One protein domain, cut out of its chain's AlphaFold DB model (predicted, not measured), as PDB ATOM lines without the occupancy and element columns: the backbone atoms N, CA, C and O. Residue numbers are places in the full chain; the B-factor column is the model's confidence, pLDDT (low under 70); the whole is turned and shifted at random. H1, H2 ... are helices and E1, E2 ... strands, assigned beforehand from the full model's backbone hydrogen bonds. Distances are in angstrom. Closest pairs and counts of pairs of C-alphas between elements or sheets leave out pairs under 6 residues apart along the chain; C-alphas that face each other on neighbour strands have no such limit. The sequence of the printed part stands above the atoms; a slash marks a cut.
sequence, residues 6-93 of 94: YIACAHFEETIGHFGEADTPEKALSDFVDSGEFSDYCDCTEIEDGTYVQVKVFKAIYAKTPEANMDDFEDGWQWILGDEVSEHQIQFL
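This is residues 6 to 93 of the 94 residues of an uncharacterized protein of Vibrio sp. 1F_97 (UniProt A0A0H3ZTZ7). The model is a long, strongly twisted ribbon of two antiparallel strands, E3 and E4, with the short hairpin E1 and E2 alongside E3 and two helices over one face of this four-stranded sheet. H1 covers the short strands, H2 sits toward the end where E3 begins, and the loop of residues 63 to 78 extends past the opposite end of the ribbon. The 88 printed residues hold, along the chain, E1 E2 H1 H2 E3 E4; the sheet's order is E2 E1 E3 E4, all antiparallel, and the class is mixed, helices and strands. The whole is compact, with a radius of gyration of the C-alphas of 13.2 A, yet elongated, spanning 42 by 24 by 18 A.

Find C-alpha 52 at (-8.827, -36.712, -63.031); from there E3, residues 52 to 62, runs 30.0 A and bends by 50 degrees at residue 59. E4, residues 79 to 91, covers 27.4 A, bends by 91 degrees at residue 83 and ends at C-alpha 91, (-5.049, -38.149, -64.274). E1, residues 6 to 9, begins at C-alpha 6, (0.049, -43.067, -44.116), and is 10.1 A long; E2, residues 20 to 22, is 6.9 A. H1, residues 25 to 34, measures 14.0 A, and H2, residues 37 to 44, 10.3 A.

Start with the hairpin E3 and E4, where N 55 and O 88 are 2.9 A apart and N 61 and O 80 2.9 A, within hydrogen-bond range. On the other side of E3, look for N 9 of E1 and O 56, 3.0 A apart. E1 and E2 form a hairpin too, with N 8 and O 20 at 2.9 A. E2 and E4, the edge strands, are apart. H1 is on the sheet at a height of 5.0 A, over E1 and slantwise to the strands, at 40 degrees to E1 on the local plane; the closest C-alphas of H1 and E1, Leu 29 and Ala 8, are 5.2 A apart. H2 is on the same face, over E3, at a height of 9.9 A from a local plane only just supported, by 6 C-alphas of the sheet; it only just stands up from the sheet, rising 43 degrees. H1 and H2 are close but not clearly touching, with C-alphas of Phe 32 and Phe 38 closest at 5.6 A, and run the same way at a steep tilt of 50 degrees. In H1 and H2 every O i to N i+4 pair is within hydrogen-bond range.

The farthest C-alphas, Asp 49 and Pro 66, are 42.3 A apart. The printed part has no cut, and its one long link is E3 to E4, 16 residues. The mean pLDDT of the printed part is 91.9, and no printed residue is under 70.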
ATOM      1  N   TYR A   6       0.879 -43.876 -43.243       95.69
ATOM      2  CA  TYR A   6       0.049 -43.067 -44.116       95.69
ATOM      3  C   TYR A   6      -0.622 -43.961 -45.140       95.69
ATOM      4  O   TYR A   6       0.022 -44.865 -45.667       95.69
ATOM      5  N   ILE A   7      -1.892 -43.674 -45.409       95.62
ATOM      6  CA  ILE A   7      -2.710 -44.383 -46.388       95.62
ATOM      7  C   ILE A   7      -3.088 -43.402 -47.484       95.62
ATOM      8  O   ILE A   7      -3.630 -42.338 -47.180       95.62
ATOM      9  N   ALA A   8      -2.813 -43.753 -48.736       96.81
ATOM     10  CA  ALA A   8      -3.311 -43.043 -49.904       96.81
ATOM     11  C   ALA A   8      -4.415 -43.860 -50.580       96.81
ATOM     12  O   ALA A   8      -4.217 -45.042 -50.844       96.81
ATOM     13  N   CYS A   9      -5.560 -43.244 -50.864       95.69
ATOM     14  CA  CYS A   9      -6.671 -43.901 -51.552       95.69
ATOM     15  C   CYS A   9      -7.538 -42.896 -52.327       95.69
ATOM     16  O   CYS A   9      -7.548 -41.694 -52.040       95.69
ATOM     17  N   ALA A  10      -8.273 -43.400 -53.319       93.19
ATOM     18  CA  ALA A  10      -9.238 -42.628 -54.109       93.19
ATOM     19  C   ALA A  10     -10.685 -42.734 -53.583       93.19
ATOM     20  O   ALA A  10     -11.537 -41.920 -53.937       93.19
ATOM     21  N   HIS A  11     -10.955 -43.708 -52.709       86.31
ATOM     22  CA  HIS A  11     -12.245 -43.924 -52.059       86.31
ATOM     23  C   HIS A  11     -12.066 -43.945 -50.536       86.31
ATOM     24  O   HIS A  11     -11.170 -44.621 -50.035       86.31
ATOM     25  N   PHE A  12     -12.885 -43.178 -49.809       80.88
ATOM     26  CA  PHE A  12     -12.661 -42.874 -48.386       80.88
ATOM     27  C   PHE A  12     -13.934 -42.889 -47.516       80.88
ATOM     28  O   PHE A  12     -13.856 -42.531 -46.343       80.88
ATOM     29  N   GLU A  13     -15.097 -43.271 -48.059       70.81
ATOM     30  CA  GLU A  13     -16.366 -43.344 -47.306       70.81
ATOM     31  C   GLU A  13     -16.773 -44.782 -46.922       70.81
ATOM     32  O   GLU A  13     -17.527 -44.958 -45.966       70.81
ATOM     33  N   GLU A  14     -16.251 -45.802 -47.615       74.12
ATOM     34  CA  GLU A  14     -16.490 -47.232 -47.351       74.12
ATOM     35  C   GLU A  14     -15.173 -48.007 -47.136       74.12
ATOM     36  O   GLU A  14     -14.081 -47.428 -47.150       74.12
ATOM     37  N   THR A  15     -15.267 -49.332 -46.952       80.19
ATOM     38  CA  THR A  15     -14.116 -50.242 -46.872       80.19
ATOM     39  C   THR A  15     -13.175 -50.028 -48.062       80.19
ATOM     40  O   THR A  15     -13.552 -50.185 -49.224       80.19
ATOM     41  N   ILE A  16     -11.922 -49.681 -47.771       85.69
ATOM     42  CA  ILE A  16     -10.952 -49.265 -48.785       85.69
ATOM     43  C   ILE A  16     -10.391 -50.498 -49.494       85.69
ATOM     44  O   ILE A  16      -9.526 -51.182 -48.967       85.69
ATOM     45  N   GLY A  17     -10.877 -50.787 -50.701       87.69
ATOM     46  CA  GLY A  17     -10.409 -51.936 -51.490       87.69
ATOM     47  C   GLY A  17      -9.031 -51.756 -52.135       87.69
ATOM     48  O   GLY A  17      -8.361 -52.751 -52.387       87.69
ATOM     49  N   HIS A  18      -8.616 -50.505 -52.363       93.38
ATOM     50  CA  HIS A  18      -7.381 -50.143 -53.059       93.38
ATOM     51  C   HIS A  18      -6.678 -48.996 -52.342       93.38
ATOM     52  O   HIS A  18      -7.283 -47.940 -52.115       93.38
ATOM     53  N   PHE A  19      -5.413 -49.191 -51.976       95.38
ATOM     54  CA  PHE A  19      -4.653 -48.213 -51.203       95.38
ATOM     55  C   PHE A  19      -3.143 -48.381 -51.351       95.38
ATOM     56  O   PHE A  19      -2.651 -49.475 -51.595       95.38
ATOM     57  N   GLY A  20      -2.410 -47.291 -51.134       95.81
ATOM     58  CA  GLY A  20      -0.971 -47.323 -50.882       95.81
ATOM     59  C   GLY A  20      -0.670 -47.067 -49.412       95.81
ATOM     60  O   GLY A  20      -1.299 -46.200 -48.800       95.81
ATOM     61  N   GLU A  21       0.292 -47.790 -48.839       95.12
ATOM     62  CA  GLU A  21       0.681 -47.670 -47.429       95.12
ATOM     63  C   GLU A  21       2.188 -47.432 -47.282       95.12
ATOM     64  O   GLU A  21       3.017 -48.207 -47.756       95.12
ATOM     65  N   ALA A  22       2.573 -46.371 -46.565       95.69
ATOM     66  CA  ALA A  22       3.985 -46.101 -46.298       95.69
ATOM     67  C   ALA A  22       4.239 -45.298 -45.014       95.69
ATOM     68  O   ALA A  22       3.328 -44.868 -44.310       95.69
ATOM     69  N   ASP A  23       5.522 -45.068 -44.722       94.69
ATOM     70  CA  ASP A  23       6.011 -44.310 -43.564       94.69
ATOM     71  C   ASP A  23       6.040 -42.783 -43.775       94.69
ATOM     72  O   ASP A  23       6.318 -42.042 -42.831       94.69
ATOM     73  N   THR A  24       5.749 -42.291 -44.986       95.19
ATOM     74  CA  THR A  24       5.556 -40.857 -45.274       95.19
ATOM     75  C   THR A  24       4.389 -40.636 -46.241       95.19
ATOM     76  O   THR A  24       4.086 -41.540 -47.027       95.19
ATOM     77  N   PRO A  25       3.754 -39.444 -46.247       96.44
ATOM     78  CA  PRO A  25       2.645 -39.154 -47.155       96.44
ATOM     79  C   PRO A  25       3.008 -39.327 -48.633       96.44
ATOM     80  O   PRO A  25       2.249 -39.909 -49.402       96.44
ATOM     81  N   GLU A  26       4.189 -38.851 -49.033       96.75
ATOM     82  CA  GLU A  26       4.645 -38.883 -50.426       96.75
ATOM     83  C   GLU A  26       4.899 -40.313 -50.893       96.75
ATOM     84  O   GLU A  26       4.617 -40.653 -52.040       96.75
ATOM     85  N   LYS A  27       5.419 -41.159 -50.000       96.94
ATOM     86  CA  LYS A  27       5.632 -42.570 -50.301       96.94
ATOM     87  C   LYS A  27       4.327 -43.343 -50.343       96.94
ATOM     88  O   LYS A  27       4.232 -44.224 -51.175       96.94
ATOM     89  N   ALA A  28       3.341 -43.025 -49.503       97.00
ATOM     90  CA  ALA A  28       2.039 -43.690 -49.555       97.00
ATOM     91  C   ALA A  28       1.323 -43.355 -50.868       97.00
ATOM     92  O   ALA A  28       0.763 -44.232 -51.515       97.00
ATOM     93  N   LEU A  29       1.416 -42.094 -51.306       97.31
ATOM     94  CA  LEU A  29       0.915 -41.670 -52.611       97.31
ATOM     95  C   LEU A  29       1.622 -42.393 -53.765       97.31
ATOM     96  O   LEU A  29       0.956 -42.909 -54.655       97.31
ATOM     97  N   SER A  30       2.958 -42.431 -53.748       96.94
ATOM     98  CA  SER A  30       3.750 -43.157 -54.752       96.94
ATOM     99  C   SER A  30       3.429 -44.649 -54.731       96.94
ATOM    100  O   SER A  30       3.220 -45.221 -55.787       96.94
ATOM    101  N   ASP A  31       3.285 -45.261 -53.557       97.12
ATOM    102  CA  ASP A  31       2.890 -46.661 -53.423       97.12
ATOM    103  C   ASP A  31       1.522 -46.906 -54.068       97.12
ATOM    104  O   ASP A  31       1.395 -47.804 -54.888       97.12
ATOM    105  N   PHE A  32       0.524 -46.050 -53.827       96.56
ATOM    106  CA  PHE A  32      -0.800 -46.189 -54.444       96.56
ATOM    107  C   PHE A  32      -0.768 -46.069 -55.977       96.56
ATOM    108  O   PHE A  32      -1.438 -46.824 -56.679       96.56
ATOM    109  N   VAL A  33       0.014 -45.128 -56.509       95.88
ATOM    110  CA  VAL A  33       0.077 -44.847 -57.953       95.88
ATOM    111  C   VAL A  33       0.954 -45.855 -58.696       95.88
ATOM    112  O   VAL A  33       0.579 -46.332 -59.763       95.88
ATOM    113  N   ASP A  34       2.115 -46.188 -58.135       95.00
ATOM    114  CA  ASP A  34       3.166 -46.945 -58.816       95.00
ATOM    115  C   ASP A  34       3.033 -48.465 -58.620       95.00
ATOM    116  O   ASP A  34       3.604 -49.232 -59.398       95.00
ATOM    117  N   SER A  35       2.296 -48.927 -57.598       92.38
ATOM    118  CA  SER A  35       2.073 -50.364 -57.347       92.38
ATOM    119  C   SER A  35       1.020 -51.001 -58.258       92.38
ATOM    120  O   SER A  35       0.981 -52.226 -58.365       92.38
ATOM    121  N   GLY A  36       0.195 -50.186 -58.923       92.06
ATOM    122  CA  GLY A  36      -0.946 -50.631 -59.724       92.06
ATOM    123  C   GLY A  36      -2.299 -50.470 -59.029       92.06
ATOM    124  O   GLY A  36      -3.309 -50.452 -59.722       92.06
ATOM    125  N   GLU A  37      -2.338 -50.237 -57.712       96.00
ATOM    126  CA  GLU A  37      -3.586 -50.078 -56.944       96.00
ATOM    127  C   GLU A  37      -4.479 -48.946 -57.474       96.00
ATOM    128  O   GLU A  37      -5.698 -49.090 -57.549       96.00
ATOM    129  N   PHE A  38      -3.888 -47.826 -57.898       95.81
ATOM    130  CA  PHE A  38      -4.631 -46.744 -58.545       95.81
ATOM    131  C   PHE A  38      -5.246 -47.167 -59.886       95.81
ATOM    132  O   PHE A  38      -6.395 -46.827 -60.162       95.81
ATOM    133  N   SER A  39      -4.499 -47.913 -60.708       94.81
ATOM    134  CA  SER A  39      -4.997 -48.406 -61.997       94.81
ATOM    135  C   SER A  39      -6.125 -49.409 -61.791       94.81
ATOM    136  O   SER A  39      -7.179 -49.266 -62.399       94.81
ATOM    137  N   ASP A  40      -5.935 -50.364 -60.880       95.44
ATOM    138  CA  ASP A  40      -6.935 -51.375 -60.547       95.44
ATOM    139  C   ASP A  40      -8.208 -50.723 -59.993       95.44
ATOM    140  O   ASP A  40      -9.312 -51.079 -60.402       95.44
ATOM    141  N   TYR A  41      -8.074 -49.705 -59.134       94.62
ATOM    142  CA  TYR A  41      -9.208 -48.900 -58.678       94.62
ATOM    143  C   TYR A  41      -9.960 -48.254 -59.849       94.62
ATOM    144  O   TYR A  41     -11.189 -48.351 -59.919       94.62
ATOM    145  N   CYS A  42      -9.241 -47.589 -60.759       94.81
ATOM    146  CA  CYS A  42      -9.836 -46.932 -61.921       94.81
ATOM    147  C   CYS A  42     -10.547 -47.934 -62.839       94.81
ATOM    148  O   CYS A  42     -11.672 -47.666 -63.258       94.81
ATOM    149  N   ASP A  43      -9.955 -49.104 -63.072       93.56
ATOM    150  CA  ASP A  43     -10.546 -50.172 -63.878       93.56
ATOM    151  C   ASP A  43     -11.799 -50.759 -63.211       93.56
ATOM    152  O   ASP A  43     -12.840 -50.916 -63.852       93.56
ATOM    153  N   CYS A  44     -11.743 -51.041 -61.906       92.44
ATOM    154  CA  CYS A  44     -12.871 -51.571 -61.137       92.44
ATOM    155  C   CYS A  44     -14.052 -50.598 -61.041       92.44
ATOM    156  O   CYS A  44     -15.198 -51.039 -60.933       92.44
ATOM    157  N   THR A  45     -13.785 -49.292 -61.068       91.19
ATOM    158  CA  THR A  45     -14.809 -48.236 -61.003       91.19
ATOM    159  C   THR A  45     -15.182 -47.664 -62.373       91.19
ATOM    160  O   THR A  45     -15.959 -46.713 -62.440       91.19
ATOM    161  N   GLU A  46     -14.679 -48.271 -63.454       93.50
ATOM    162  CA  GLU A  46     -14.938 -47.888 -64.848       93.50
ATOM    163  C   GLU A  46     -14.629 -46.401 -65.133       93.50
ATOM    164  O   GLU A  46     -15.360 -45.720 -65.855       93.50
ATOM    165  N   ILE A  47     -13.541 -45.878 -64.556       93.38
ATOM    166  CA  ILE A  47     -13.081 -44.504 -64.795       93.38
ATOM    167  C   ILE A  47     -12.547 -44.378 -66.223       93.38
ATOM    168  O   ILE A  47     -11.700 -45.151 -66.665       93.38
ATOM    169  N   GLU A  48     -13.019 -43.367 -66.952       94.19
ATOM    170  CA  GLU A  48     -12.598 -43.126 -68.332       94.19
ATOM    171  C   GLU A  48     -11.149 -42.612 -68.414       94.19
ATOM    172  O   GLU A  48     -10.717 -41.792 -67.596       94.19
ATOM    173  N   ASP A  49     -10.428 -43.032 -69.460       95.56
ATOM    174  CA  ASP A  49      -9.085 -42.535 -69.782       95.56
ATOM    175  C   ASP A  49      -9.051 -41.001 -69.871       95.56
ATOM    176  O   ASP A  49      -9.926 -40.353 -70.455       95.56
ATOM    177  N   GLY A  50      -8.027 -40.402 -69.267       95.19
ATOM    178  CA  GLY A  50      -7.852 -38.958 -69.192       95.19
ATOM    179  C   GLY A  50      -8.654 -38.264 -68.086       95.19
ATOM    180  O   GLY A  50      -8.517 -37.042 -67.941       95.19
ATOM    181  N   THR A  51      -9.446 -38.993 -67.292       96.19
ATOM    182  CA  THR A  51     -10.193 -38.444 -66.147       96.19
ATOM    183  C   THR A  51      -9.268 -38.148 -64.971       96.19
ATOM    184  O   THR A  51      -8.367 -38.921 -64.659       96.19
ATOM    185  N   TYR A  52      -9.503 -37.026 -64.288       96.12
ATOM    186  CA  TYR A  52      -8.827 -36.712 -63.031       96.12
ATOM    187  C   TYR A  52      -9.584 -37.337 -61.862       96.12
ATOM    188  O   TYR A  52     -10.777 -37.091 -61.683       96.12
ATOM    189  N   VAL A  53      -8.866 -38.119 -61.066       95.69
ATOM    190  CA  VAL A  53      -9.367 -38.791 -59.872       95.69
ATOM    191  C   VAL A  53      -8.771 -38.112 -58.647       95.69
ATOM    192  O   VAL A  53      -7.568 -37.840 -58.582       95.69
ATOM    193  N   GLN A  54      -9.624 -37.835 -57.663       96.25
ATOM    194  CA  GLN A  54      -9.183 -37.312 -56.380       96.25
ATOM    195  C   GLN A  54      -8.527 -38.435 -55.578       96.25
ATOM    196  O   GLN A  54      -9.144 -39.464 -55.326       96.25
ATOM    197  N   VAL A  55      -7.290 -38.209 -55.148       96.06
ATOM    198  CA  VAL A  55      -6.551 -39.105 -54.259       96.06
ATOM    199  C   VAL A  55      -6.193 -38.340 -53.001       96.06
ATOM    200  O   VAL A  55      -5.604 -37.258 -53.060       96.06
ATOM    201  N   LYS A  56      -6.547 -38.899 -51.851       97.00
ATOM    202  CA  LYS A  56      -6.271 -38.303 -50.546       97.00
ATOM    203  C   LYS A  56      -5.293 -39.162 -49.781       97.00
ATOM    204  O   LYS A  56      -5.264 -40.378 -49.945       97.00
ATOM    205  N   VAL A  57      -4.497 -38.510 -48.943       96.75
ATOM    206  CA  VAL A  57      -3.573 -39.175 -48.030       96.75
ATOM    207  C   VAL A  57      -3.989 -38.858 -46.608       96.75
ATOM    208  O   VAL A  57      -4.174 -37.691 -46.260       96.75
ATOM    209  N   PHE A  58      -4.090 -39.890 -45.782       95.44
ATOM    210  CA  PHE A  58      -4.481 -39.808 -44.382       95.44
ATOM    211  C   PHE A  58      -3.383 -40.378 -43.493       95.44
ATOM    212  O   PHE A  58      -2.579 -41.205 -43.928       95.44
ATOM    213  N   LYS A  59      -3.361 -39.976 -42.223       94.38
ATOM    214  CA  LYS A  59      -2.627 -40.728 -41.197       94.38
ATOM    215  C   LYS A  59      -3.316 -42.073 -40.962       94.38
ATOM    216  O   LYS A  59      -4.537 -42.121 -40.871       94.38
ATOM    217  N   ALA A  60      -2.543 -43.137 -40.789       93.25
ATOM    218  CA  ALA A  60      -3.051 -44.429 -40.346       93.25
ATOM    219  C   ALA A  60      -3.148 -44.464 -38.813       93.25
ATOM    220  O   ALA A  60      -2.142 -44.287 -38.118       93.25
ATOM    221  N   ILE A  61      -4.340 -44.737 -38.281       91.81
ATOM    222  CA  ILE A  61      -4.533 -45.038 -36.858       91.81
ATOM    223  C   ILE A  61      -4.554 -46.557 -36.712       91.81
ATOM    224  O   ILE A  61      -5.538 -47.207 -37.047       91.81
ATOM    225  N   TYR A  62      -3.463 -47.142 -36.220       90.50
ATOM    226  CA  TYR A  62      -3.378 -48.590 -36.015       90.50
ATOM    227  C   TYR A  62      -4.023 -49.017 -34.696       90.50
ATOM    228  O   TYR A  62      -3.870 -48.333 -33.693       90.50
ATOM    229  N   ALA A  63      -4.590 -50.223 -34.623       86.50
ATOM    230  CA  ALA A  63      -5.276 -50.742 -33.423       86.50
ATOM    231  C   ALA A  63      -4.434 -50.758 -32.123       86.50
ATOM    232  O   ALA A  63      -4.949 -50.963 -31.026       86.50
ATOM    233  N   LYS A  64      -3.111 -50.593 -32.228       82.19
ATOM    234  CA  LYS A  64      -2.177 -50.568 -31.091       82.19
ATOM    235  C   LYS A  64      -1.744 -49.154 -30.686       82.19
ATOM    236  O   LYS A  64      -0.900 -49.034 -29.796       82.19
ATOM    237  N   THR A  65      -2.240 -48.102 -31.341       83.75
ATOM    238  CA  THR A  65      -1.934 -46.714 -30.974       83.75
ATOM    239  C   THR A  65      -2.866 -46.226 -29.859       83.75
ATOM    240  O   THR A  65      -3.980 -46.723 -29.719       83.75
ATOM    241  N   PRO A  66      -2.434 -45.257 -29.029       83.94
ATOM    242  CA  PRO A  66      -3.253 -44.752 -27.922       83.94
ATOM    243  C   PRO A  66      -4.560 -44.073 -28.349       83.94
ATOM    244  O   PRO A  66      -5.481 -43.976 -27.545       83.94
ATOM    245  N   GLU A  67      -4.615 -43.567 -29.581       83.25
ATOM    246  CA  GLU A  67      -5.782 -42.894 -30.163       83.25
ATOM    247  C   GLU A  67      -6.788 -43.856 -30.818       83.25
ATOM    248  O   GLU A  67      -7.857 -43.418 -31.229       83.25
ATOM    249  N   ALA A  68      -6.473 -45.153 -30.899       85.75
ATOM    250  CA  ALA A  68      -7.346 -46.147 -31.504       85.75
ATOM    251  C   ALA A  68      -8.558 -46.453 -30.615       85.75
ATOM    252  O   ALA A  68      -8.423 -46.883 -29.466       85.75
ATOM    253  N   ASN A  69      -9.751 -46.294 -31.180       86.62
ATOM    254  CA  ASN A  69     -10.986 -46.808 -30.613       86.62
ATOM    255  C   ASN A  69     -11.340 -48.122 -31.318       86.62
ATOM    256  O   ASN A  69     -11.604 -48.129 -32.513       86.62
ATOM    257  N   MET A  70     -11.327 -49.232 -30.580       86.25
ATOM    258  CA  MET A  70     -11.488 -50.576 -31.151       86.25
ATOM    259  C   MET A  70     -12.850 -50.807 -31.813       86.25
ATOM    260  O   MET A  70     -12.945 -51.683 -32.665       86.25
ATOM    261  N   ASP A  71     -13.873 -50.031 -31.447       86.94
ATOM    262  CA  ASP A  71     -15.208 -50.124 -32.048       86.94
ATOM    263  C   ASP A  71     -15.248 -49.570 -33.485       86.94
ATOM    264  O   ASP A  71     -16.179 -49.874 -34.228       86.94
ATOM    265  N   ASP A  72     -14.237 -48.788 -33.884       86.19
ATOM    266  CA  ASP A  72     -14.147 -48.174 -35.214       86.19
ATOM    267  C   ASP A  72     -13.420 -49.078 -36.232       86.19
ATOM    268  O   ASP A  72     -13.373 -48.762 -37.418       86.19
ATOM    269  N   PHE A  73     -12.839 -50.201 -35.789       87.25
ATOM    270  CA  PHE A  73     -12.100 -51.124 -36.653       87.25
ATOM    271  C   PHE A  73     -13.021 -52.205 -37.213       87.25
ATOM    272  O   PHE A  73     -13.670 -52.941 -36.471       87.25
ATOM    273  N   GLU A  74     -13.008 -52.358 -38.533       85.00
ATOM    274  CA  GLU A  74     -13.641 -53.488 -39.209       85.00
ATOM    275  C   GLU A  74     -12.844 -54.790 -38.996       85.00
ATOM    276  O   GLU A  74     -11.610 -54.791 -38.900       85.00
ATOM    277  N   ASP A  75     -13.546 -55.926 -38.951       82.56
ATOM    278  CA  ASP A  75     -12.931 -57.244 -38.766       82.56
ATOM    279  C   ASP A  75     -11.870 -57.521 -39.848       82.56
ATOM    280  O   ASP A  75     -12.161 -57.588 -41.040       82.56
ATOM    281  N   GLY A  76     -10.626 -57.738 -39.414       81.12
ATOM    282  CA  GLY A  76      -9.494 -58.045 -40.295       81.12
ATOM    283  C   GLY A  76      -8.644 -56.838 -40.699       81.12
ATOM    284  O   GLY A  76      -7.528 -57.040 -41.182       81.12
ATOM    285  N   TRP A  77      -9.094 -55.613 -40.427       83.44
ATOM    286  CA  TRP A  77      -8.327 -54.396 -40.689       83.44
ATOM    287  C   TRP A  77      -7.363 -54.062 -39.551       83.44
ATOM    288  O   TRP A  77      -7.642 -54.273 -38.371       83.44
ATOM    289  N   GLN A  78      -6.181 -53.551 -39.908       86.19
ATOM    290  CA  GLN A  78      -5.133 -53.208 -38.934       86.19
ATOM    291  C   GLN A  78      -5.060 -51.713 -38.617       86.19
ATOM    292  O   GLN A  78      -4.406 -51.332 -37.638       86.19
ATOM    293  N   TRP A  79      -5.727 -50.889 -39.420       90.69
ATOM    294  CA  TRP A  79      -5.739 -49.439 -39.332       90.69
ATOM    295  C   TRP A  79      -7.108 -48.879 -39.726       90.69
ATOM    296  O   TRP A  79      -7.875 -49.542 -40.419       90.69
ATOM    297  N   ILE A  80      -7.377 -47.651 -39.293       91.75
ATOM    298  CA  ILE A  80      -8.461 -46.792 -39.787       91.75
ATOM    299  C   ILE A  80      -7.868 -45.470 -40.295       91.75
ATOM    300  O   ILE A  80      -6.732 -45.118 -39.947       91.75
ATOM    301  N   LEU A  81      -8.624 -44.738 -41.114       92.50
ATOM    302  CA  LEU A  81      -8.223 -43.405 -41.562       92.50
ATOM    303  C   LEU A  81      -8.305 -42.405 -40.401       92.50
ATOM    304  O   LEU A  81      -9.343 -42.260 -39.759       92.50
ATOM    305  N   GLY A  82      -7.201 -41.712 -40.140       91.69
ATOM    306  CA  GLY A  82      -7.139 -40.560 -39.248       91.69
ATOM    307  C   GLY A  82      -7.262 -39.240 -40.009       91.69
ATOM    308  O   GLY A  82      -7.988 -39.131 -40.994       91.69
ATOM    309  N   ASP A  83      -6.519 -38.224 -39.562       93.19
ATOM    310  CA  ASP A  83      -6.521 -36.910 -40.211       93.19
ATOM    311  C   ASP A  83      -6.049 -36.988 -41.671       93.19
ATOM    312  O   ASP A  83      -5.005 -37.583 -41.964       93.19
ATOM    313  N   GLU A  84      -6.756 -36.292 -42.563       95.38
ATOM    314  CA  GLU A  84      -6.271 -35.982 -43.909       95.38
ATOM    315  C   GLU A  84      -5.016 -35.097 -43.818       95.38
ATOM    316  O   GLU A  84      -4.975 -34.112 -43.075       95.38
ATOM    317  N   VAL A  85      -3.977 -35.447 -44.577       95.88
ATOM    318  CA  VAL A  85      -2.707 -34.705 -44.620       95.88
ATOM    319  C   VAL A  85      -2.435 -34.061 -45.974       95.88
ATOM    320  O   VAL A  85      -1.714 -33.064 -46.028       95.88
ATOM    321  N   SER A  86      -2.992 -34.604 -47.059       96.06
ATOM    322  CA  SER A  86      -2.882 -34.008 -48.392       96.06
ATOM    323  C   SER A  86      -3.945 -34.534 -49.350       96.06
ATOM    324  O   SER A  86      -4.442 -35.646 -49.179       96.06
ATOM    325  N   GLU A  87      -4.200 -33.765 -50.405       96.56
ATOM    326  CA  GLU A  87      -5.117 -34.094 -51.493       96.56
ATOM    327  C   GLU A  87      -4.435 -33.832 -52.843       96.56
ATOM    328  O   GLU A  87      -3.734 -32.829 -53.010       96.56
ATOM    329  N   HIS A  88      -4.661 -34.730 -53.803       96.81
ATOM    330  CA  HIS A  88      -4.078 -34.707 -55.143       96.81
ATOM    331  C   HIS A  88      -5.144 -35.011 -56.197       96.81
ATOM    332  O   HIS A  88      -6.099 -35.743 -55.945       96.81
ATOM    333  N   GLN A  89      -4.966 -34.458 -57.395       96.94
ATOM    334  CA  GLN A  89      -5.756 -34.796 -58.580       96.94
ATOM    335  C   GLN A  89      -4.839 -35.534 -59.549       96.94
ATOM    336  O   GLN A  89      -3.901 -34.937 -60.082       96.94
ATOM    337  N   ILE A  90      -5.091 -36.824 -59.751       95.62
ATOM    338  CA  ILE A  90      -4.263 -37.689 -60.592       95.62
ATOM    339  C   ILE A  90      -5.044 -38.032 -61.846       95.62
ATOM    340  O   ILE A  90      -6.173 -38.509 -61.770       95.62
ATOM    341  N   GLN A  91      -4.452 -37.762 -63.006       96.38
ATOM    342  CA  GLN A  91      -5.049 -38.149 -64.274       96.38
ATOM    343  C   GLN A  91      -4.837 -39.649 -64.495       96.38
ATOM    344  O   GLN A  91      -3.694 -40.104 -64.522       96.38
ATOM    345  N   PHE A  92      -5.924 -40.396 -64.658       95.06
ATOM    346  CA  PHE A  92      -5.862 -41.785 -65.090       95.06
ATOM    347  C   PHE A  92      -5.465 -41.845 -66.566       95.06
ATOM    348  O   PHE A  92      -6.017 -41.107 -67.385       95.06
ATOM    349  N   LEU A  93      -4.484 -42.690 -66.876       91.69
ATOM    350  CA  LEU A  93      -3.982 -42.936 -68.225       91.69
ATOM    351  C   LEU A  93      -3.912 -44.453 -68.424       91.69
ATOM    352  O   LEU A  93      -3.085 -45.098 -67.777       91.69
TER     353      LEU A  93